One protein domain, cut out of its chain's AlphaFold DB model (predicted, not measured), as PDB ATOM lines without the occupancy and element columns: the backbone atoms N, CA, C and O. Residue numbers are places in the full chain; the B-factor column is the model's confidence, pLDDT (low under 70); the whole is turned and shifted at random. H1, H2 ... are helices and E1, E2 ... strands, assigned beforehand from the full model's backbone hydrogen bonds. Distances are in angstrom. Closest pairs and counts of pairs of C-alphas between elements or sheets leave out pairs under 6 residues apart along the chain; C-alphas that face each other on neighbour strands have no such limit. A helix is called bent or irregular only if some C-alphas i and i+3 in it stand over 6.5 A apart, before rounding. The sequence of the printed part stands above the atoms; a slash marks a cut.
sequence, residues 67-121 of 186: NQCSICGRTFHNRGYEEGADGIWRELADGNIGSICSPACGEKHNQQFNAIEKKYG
ATOM      1  N   ASN A  67      98.033  27.098  66.292       82.75
ATOM      2  CA  ASN A  67      98.464  26.447  65.053       82.75
ATOM      3  C   ASN A  67      97.270  26.062  64.177       82.75
ATOM      4  O   ASN A  67      96.171  25.838  64.677       82.75
ATOM      5  N   GLN A  68      97.481  25.940  62.863       89.00
ATOM      6  CA  GLN A  68      96.458  25.476  61.922       89.00
ATOM      7  C   GLN A  68      96.750  24.052  61.440       89.00
ATOM      8  O   GLN A  68      97.875  23.726  61.064       89.00
ATOM      9  N   CYS A  69      95.731  23.189  61.438       89.88
ATOM     10  CA  CYS A  69      95.901  21.786  61.075       89.88
ATOM     11  C   CYS A  69      96.085  21.634  59.567       89.88
ATOM     12  O   CYS A  69      95.194  22.007  58.802       89.88
ATOM     13  N   SER A  70      97.176  21.001  59.140       88.75
ATOM     14  CA  SER A  70      97.478  20.768  57.721       88.75
ATOM     15  C   SER A  70      96.467  19.845  57.023       88.75
ATOM     16  O   SER A  70      96.349  19.872  55.801       88.75
ATOM     17  N   ILE A  71      95.698  19.067  57.792       92.62
ATOM     18  CA  ILE A  71      94.739  18.084  57.273       92.62
ATOM     19  C   ILE A  71      93.302  18.595  57.272       92.62
ATOM     20  O   ILE A  71      92.575  18.383  56.303       92.62
ATOM     21  N   CYS A  72      92.855  19.227  58.361       89.94
ATOM     22  CA  CYS A  72      91.461  19.665  58.501       89.94
ATOM     23  C   CYS A  72      91.281  21.188  58.475       89.94
ATOM     24  O   CYS A  72      90.144  21.654  58.526       89.94
ATOM     25  N   GLY A  73      92.372  21.958  58.426       88.94
ATOM     26  CA  GLY A  73      92.361  23.421  58.369       88.94
ATOM     27  C   GLY A  73      91.899  24.116  59.651       88.94
ATOM     28  O   GLY A  73      91.841  25.343  59.675       88.94
ATOM     29  N   ARG A  74      91.555  23.367  60.706       88.56
ATOM     30  CA  ARG A  74      91.095  23.930  61.982       88.56
ATOM     31  C   ARG A  74      92.264  24.469  62.790       88.56
ATOM     32  O   ARG A  74      93.321  23.841  62.823       88.56
ATOM     33  N   THR A  75      92.034  25.582  63.475       87.88
ATOM     34  CA  THR A  75      92.964  26.116  64.468       87.88
ATOM     35  C   THR A  75      92.894  25.285  65.749       87.88
ATOM     36  O   THR A  75      91.813  24.867  66.167       87.88
ATOM     37  N   PHE A  76      94.045  25.019  66.352       84.81
ATOM     38  CA  PHE A  76      94.195  24.338  67.633       84.81
ATOM     39  C   PHE A  76      95.272  25.045  68.457       84.81
ATOM     40  O   PHE A  76      96.168  25.680  67.904       84.81
ATOM     41  N   HIS A  77      95.153  24.966  69.780       83.88
ATOM     42  CA  HIS A  77      95.968  25.736  70.718       83.88
ATOM     43  C   HIS A  77      96.667  24.793  71.685       83.88
ATOM     44  O   HIS A  77      96.004  23.909  72.237       83.88
ATOM     45  N   ASN A  78      97.965  25.004  71.911       73.94
ATOM     46  CA  ASN A  78      98.753  24.315  72.938       73.94
ATOM     47  C   ASN A  78      98.675  22.780  72.877       73.94
ATOM     48  O   ASN A  78      98.817  22.113  73.900       73.94
ATOM     49  N   ARG A  79      98.426  22.224  71.688       78.50
ATOM     50  CA  ARG A  79      98.526  20.791  71.380       78.50
ATOM     51  C   ARG A  79      99.176  20.606  70.024       78.50
ATOM     52  O   ARG A  79      99.110  21.495  69.194       78.50
ATOM     53  N   GLY A  80      99.726  19.436  69.752       86.31
ATOM     54  CA  GLY A  80     100.181  19.051  68.419       86.31
ATOM     55  C   GLY A  80     100.516  17.574  68.423       86.31
ATOM     56  O   GLY A  80     100.932  17.066  69.454       86.31
ATOM     57  N   TYR A  81     100.302  16.873  67.314       88.75
ATOM     58  CA  TYR A  81     100.555  15.435  67.240       88.75
ATOM     59  C   TYR A  81     101.654  15.116  66.230       88.75
ATOM     60  O   TYR A  81     101.705  15.712  65.152       88.75
ATOM     61  N   GLU A  82     102.491  14.141  66.565       87.50
ATOM     62  CA  GLU A  82     103.477  13.544  65.664       87.50
ATOM     63  C   GLU A  82     103.354  12.019  65.651       87.50
ATOM     64  O   GLU A  82     102.842  11.407  66.593       87.50
ATOM     65  N   GLU A  83     103.814  11.402  64.568       84.38
ATOM     66  CA  GLU A  83     103.869   9.950  64.463       84.38
ATOM     67  C   GLU A  83     105.156   9.429  65.110       84.38
ATOM     68  O   GLU A  83     106.261   9.708  64.645       84.38
ATOM     69  N   GLY A  84     105.012   8.640  66.176       76.44
ATOM     70  CA  GLY A  84     106.137   7.954  66.803       76.44
ATOM     71  C   GLY A  84     106.742   6.874  65.902       76.44
ATOM     72  O   GLY A  84     106.131   6.407  64.936       76.44
ATOM     73  N   ALA A  85     107.938   6.398  66.256       67.19
ATOM     74  CA  ALA A  85     108.593   5.290  65.549       67.19
ATOM     75  C   ALA A  85     107.728   4.011  65.513       67.19
ATOM     76  O   ALA A  85     107.771   3.252  64.543       67.19
ATOM     77  N   ASP A  86     106.881   3.817  66.528       63.62
ATOM     78  CA  ASP A  86     105.899   2.734  66.637       63.62
ATOM     79  C   ASP A  86     104.634   2.945  65.785       63.62
ATOM     80  O   ASP A  86     103.773   2.070  65.737       63.62
ATOM     81  N   GLY A  87     104.514   4.080  65.092       63.91
ATOM     82  CA  GLY A  87     103.354   4.428  64.270       63.91
ATOM     83  C   GLY A  87     102.145   4.909  65.044       63.91
ATOM     84  O   GLY A  87     101.057   5.004  64.480       63.91
ATOM     85  N   ILE A  88     102.319   5.205  66.329       77.38
ATOM     86  CA  ILE A  88     101.265   5.771  67.156       77.38
ATOM     87  C   ILE A  88     101.387   7.289  67.105       77.38
ATOM     88  O   ILE A  88     102.456   7.843  67.357       77.38
ATOM     89  N   TRP A  89     100.275   7.961  66.814       84.25
ATOM     90  CA  TRP A  89     100.188   9.414  66.891       84.25
ATOM     91  C   TRP A  89     100.116   9.852  68.346       84.25
ATOM     92  O   TRP A  89      99.171   9.506  69.061       84.25
ATOM     93  N   ARG A  90     101.117  10.605  68.787       85.94
ATOM     94  CA  ARG A  90     101.244  11.065  70.170       85.94
ATOM     95  C   ARG A  90     101.287  12.572  70.217       85.94
ATOM     96  O   ARG A  90     101.739  13.218  69.277       85.94
ATOM     97  N   GLU A  91     100.778  13.106  71.312       86.88
ATOM     98  CA  GLU A  91     100.842  14.533  71.567       86.88
ATOM     99  C   GLU A  91     102.287  14.933  71.878       86.88
ATOM    100  O   GLU A  91     102.974  14.265  72.653       86.88
ATOM    101  N   LEU A  92     102.744  16.000  71.237       84.81
ATOM    102  CA  LEU A  92     104.037  16.622  71.463       84.81
ATOM    103  C   LEU A  92     104.042  17.265  72.847       84.81
ATOM    104  O   LEU A  92     103.106  17.979  73.203       84.81
ATOM    105  N   ALA A  93     105.118  17.038  73.603       73.50
ATOM    106  CA  ALA A  93     105.316  17.678  74.904       73.50
ATOM    107  C   ALA A  93     105.312  19.210  74.775       73.50
ATOM    108  O   ALA A  93     104.695  19.908  75.577       73.50
ATOM    109  N   ASP A  94     105.914  19.710  73.695       68.69
ATOM    110  CA  ASP A  94     105.860  21.109  73.299       68.69
ATOM    111  C   ASP A  94     104.684  21.286  72.338       68.69
ATOM    112  O   ASP A  94     104.830  21.232  71.112       68.69
ATOM    113  N   GLY A  95     103.492  21.438  72.915       59.91
ATOM    114  CA  GLY A  95     102.196  21.441  72.238       59.91
ATOM    115  C   GLY A  95     101.994  22.501  71.148       59.91
ATOM    116  O   GLY A  95     100.867  22.794  70.827       59.91
ATOM    117  N   ASN A  96     103.010  23.108  70.542       60.53
ATOM    118  CA  ASN A  96     102.821  24.067  69.453       60.53
ATOM    119  C   ASN A  96     103.790  23.895  68.275       60.53
ATOM    120  O   ASN A  96     103.856  24.770  67.416       60.53
ATOM    121  N   ILE A  97     104.516  22.776  68.203       66.81
ATOM    122  CA  ILE A  97     105.421  22.479  67.075       66.81
ATOM    123  C   ILE A  97     104.716  21.633  65.996       66.81
ATOM    124  O   ILE A  97     105.069  21.673  64.818       66.81
ATOM    125  N   GLY A  98     103.690  20.868  66.375       76.19
ATOM    126  CA  GLY A  98     102.999  19.954  65.465       76.19
ATOM    127  C   GLY A  98     102.005  20.665  64.553       76.19
ATOM    128  O   GLY A  98     101.235  21.502  65.006       76.19
ATOM    129  N   SER A  99     101.951  20.267  63.277       85.94
ATOM    130  CA  SER A  99     100.954  20.745  62.299       85.94
ATOM    131  C   SER A  99      99.671  19.898  62.256       85.94
ATOM    132  O   SER A  99      98.772  20.155  61.455       85.94
ATOM    133  N   ILE A 100      99.574  18.875  63.110       90.94
ATOM    134  CA  ILE A 100      98.460  17.927  63.173       90.94
ATOM    135  C   ILE A 100      97.720  18.112  64.495       90.94
ATOM    136  O   ILE A 100      98.316  18.031  65.565       90.94
ATOM    137  N   CYS A 101      96.404  18.327  64.426       89.38
ATOM    138  CA  CYS A 101      95.590  18.647  65.603       89.38
ATOM    139  C   CYS A 101      95.042  17.431  66.365       89.38
ATOM    140  O   CYS A 101      94.450  17.601  67.426       89.38
ATOM    141  N   SER A 102      95.122  16.222  65.797       89.56
ATOM    142  CA  SER A 102      94.614  15.001  66.434       89.56
ATOM    143  C   SER A 102      95.169  13.727  65.788       89.56
ATOM    144  O   SER A 102      95.509  13.758  64.600       89.56
ATOM    145  N   PRO A 103      95.146  12.578  66.495       86.62
ATOM    146  CA  PRO A 103      95.498  11.278  65.920       86.62
ATOM    147  C   PRO A 103      94.698  10.946  64.655       86.62
ATOM    148  O   PRO A 103      95.262  10.521  63.657       86.62
ATOM    149  N   ALA A 104      93.397  11.258  64.638       87.06
ATOM    150  CA  ALA A 104      92.542  11.040  63.468       87.06
ATOM    151  C   ALA A 104      92.953  11.888  62.246       87.06
ATOM    152  O   ALA A 104      92.776  11.469  61.101       87.06
ATOM    153  N   CYS A 105      93.486  13.097  62.460       87.19
ATOM    154  CA  CYS A 105      94.070  13.880  61.370       87.19
ATOM    155  C   CYS A 105      95.399  13.274  60.910       87.19
ATOM    156  O   CYS A 105      95.650  13.227  59.710       87.19
ATOM    157  N   GLY A 106      96.197  12.749  61.836       87.56
ATOM    158  CA  GLY A 106      97.421  12.020  61.527       87.56
ATOM    159  C   GLY A 106      97.194  10.748  60.698       87.56
ATOM    160  O   GLY A 106      97.881  10.496  59.712       87.56
ATOM    161  N   GLU A 107      96.152   9.979  60.995       84.12
ATOM    162  CA  GLU A 107      95.782   8.820  60.172       84.12
ATOM    163  C   GLU A 107      95.418   9.228  58.739       84.12
ATOM    164  O   GLU A 107      95.850   8.598  57.771       84.12
ATOM    165  N   LYS A 108      94.662  10.322  58.580       84.62
ATOM    166  CA  LYS A 108      94.320  10.875  57.260       84.62
ATOM    167  C   LYS A 108      95.547  11.390  56.514       84.62
ATOM    168  O   LYS A 108      95.626  11.196  55.303       84.62
ATOM    169  N   HIS A 109      96.494  12.005  57.220       86.69
ATOM    170  CA  HIS A 109      97.789  12.387  56.666       86.69
ATOM    171  C   HIS A 109      98.482  11.165  56.045       86.69
ATOM    172  O   HIS A 109      98.801  11.167  54.857       86.69
ATOM    173  N   ASN A 110      98.590  10.062  56.788       81.00
ATOM    174  CA  ASN A 110      99.235   8.842  56.294       81.00
ATOM    175  C   ASN A 110      98.481   8.203  55.122       81.00
ATOM    176  O   ASN A 110      99.093   7.725  54.168       81.00
ATOM    177  N   GLN A 111      97.148   8.256  55.128       79.81
ATOM    178  CA  GLN A 111      96.344   7.812  53.986       79.81
ATOM    179  C   GLN A 111      96.615   8.641  52.723       79.81
ATOM    180  O   GLN A 111      96.691   8.072  51.633       79.81
ATOM    181  N   GLN A 112      96.782   9.961  52.849       81.38
ATOM    182  CA  GLN A 112      97.124  10.831  51.721       81.38
ATOM    183  C   GLN A 112      98.514  10.506  51.167       81.38
ATOM    184  O   GLN A 112      98.657  10.375  49.949       81.38
ATOM    185  N   PHE A 113      99.505  10.293  52.035       76.31
ATOM    186  CA  PHE A 113     100.839   9.847  51.627       76.31
ATOM    187  C   PHE A 113     100.785   8.507  50.886       76.31
ATOM    188  O   PHE A 113     101.225   8.424  49.740       76.31
ATOM    189  N   ASN A 114     100.124   7.499  51.459       69.75
ATOM    190  CA  ASN A 114      99.965   6.184  50.831       69.75
ATOM    191  C   ASN A 114      99.228   6.259  49.479       69.75
ATOM    192  O   ASN A 114      99.526   5.507  48.545       69.75
ATOM    193  N   ALA A 115      98.255   7.167  49.345       71.94
ATOM    194  CA  ALA A 115      97.541   7.387  48.091       71.94
ATOM    195  C   ALA A 115      98.445   8.009  47.015       71.94
ATOM    196  O   ALA A 115      98.356   7.619  45.847       71.94
ATOM    197  N   ILE A 116      99.328   8.937  47.394       72.31
ATOM    198  CA  ILE A 116     100.339   9.524  46.505       72.31
ATOM    199  C   ILE A 116     101.345   8.449  46.080       72.31
ATOM    200  O   ILE A 116     101.564   8.279  44.880       72.31
ATOM    201  N   GLU A 117     101.880   7.664  47.015       67.94
ATOM    202  CA  GLU A 117     102.789   6.549  46.711       67.94
ATOM    203  C   GLU A 117     102.168   5.567  45.709       67.94
ATOM    204  O   GLU A 117     102.776   5.227  44.690       67.94
ATOM    205  N   LYS A 118     100.906   5.177  45.940       69.50
ATOM    206  CA  LYS A 118     100.152   4.295  45.039       69.50
ATOM    207  C   LYS A 118      99.935   4.926  43.663       69.50
ATOM    208  O   LYS A 118     100.036   4.228  42.658       69.50
ATOM    209  N   LYS A 119      99.611   6.222  43.609       73.31
ATOM    210  CA  LYS A 119      99.302   6.933  42.359       73.31
ATOM    211  C   LYS A 119     100.533   7.116  41.479       73.31
ATOM    212  O   LYS A 119     100.425   6.987  40.263       73.31
ATOM    213  N   TYR A 120     101.675   7.431  42.077       73.25
ATOM    214  CA  TYR A 120     102.896   7.740  41.335       73.25
ATOM    215  C   TYR A 120     103.841   6.546  41.203       73.25
ATOM    216  O   TYR A 120     104.911   6.688  40.620       73.25
ATOM    217  N   GLY A 121     103.470   5.374  41.733       59.03
ATOM    218  CA  GLY A 121     104.354   4.209  41.752       59.03
ATOM    219  C   GLY A 121     105.647   4.471  42.528       59.03
ATOM    220  O   GLY A 121     106.590   3.689  42.432       59.03
TER     221      GLY A 121
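What this domain is: This is residues 67 to 121 of the 186 residues of an uncharacterized protein of Flavobacterium sp. (UniProt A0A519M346). A small body, made mostly of loops, has one long helix, H1, running out of it as an arm, whose residues 113 to 120 stick out free together with Gly 121. In the body, the first stretch folds back on itself so that residues 67 to 68 pair with E1, while the small hairpin of E2 and E3 lies away from that loop, beside the beginning of H1. The printed part has 55 residues, with three short named strands followed by one named helix, in the order E1, E2, E3, H1; E2 and E3 form an antiparallel sheet of two. The class is mixed, helices and strands, with under half of the residues in named elements. The whole is only just compact, close to loose, with a radius of gyration of the C-alphas of 11.8 A and spans of 37 by 26 by 15 A.

How they stand to each other: Residues 67 to 68 pair antiparallel with residues 75 to 76 of E1, residues 75 to 77. E1 pairs with no named strand. A tight link joins E1 to E2, residues 81 to 83, yet the two strands are apart. E2 and E3, residues 89 to 91, form a hairpin and are antiparallel, with 143 degrees between their directions. The C-alphas of residues 81 and 91 face each other at 4.4 A. N 82 and O 90 are within hydrogen-bond range at 3.0 A, as are N 90 and O 82 at 2.9 A. A long link leads from E3 to H1, residues 103 to 120. The closest C-alphas of E3 and H1 are those of Trp 89 and Pro 103, 5.1 A apart; those of E2 and H1 are Tyr 81 and Pro 103, 6.7 A apart. E1 is apart from both E3 and H1. In H1, every O i to N i+4 pair is within hydrogen-bond range.

Where its parts are: E1 begins at C-alpha 75, (92.964, 26.116, 64.468). E2 begins at C-alpha 81, (100.555, 15.435, 67.240), and E3 ends at C-alpha 91. Each strand has 3 residues. H1 has 18 residues and measures 25.9 A from C-alpha 103 at (95.498, 11.278, 65.920) to C-alpha 120 at (102.896, 7.740, 41.335). It is not bent.

The domain as a whole: The two C-alphas farthest apart are those of Asn 78 and Gly 121, at 37.5 A. Without residues 113 to 121, which stand free, the body spans 25 by 22 by 12 A. The printed part has no cut, and the link from E3 to H1, with 11 residues, is long. The mean pLDDT of the printed part is 80.0; residues 85 to 87, 94 to 97, 114, 117 to 118 and 121 are under 70.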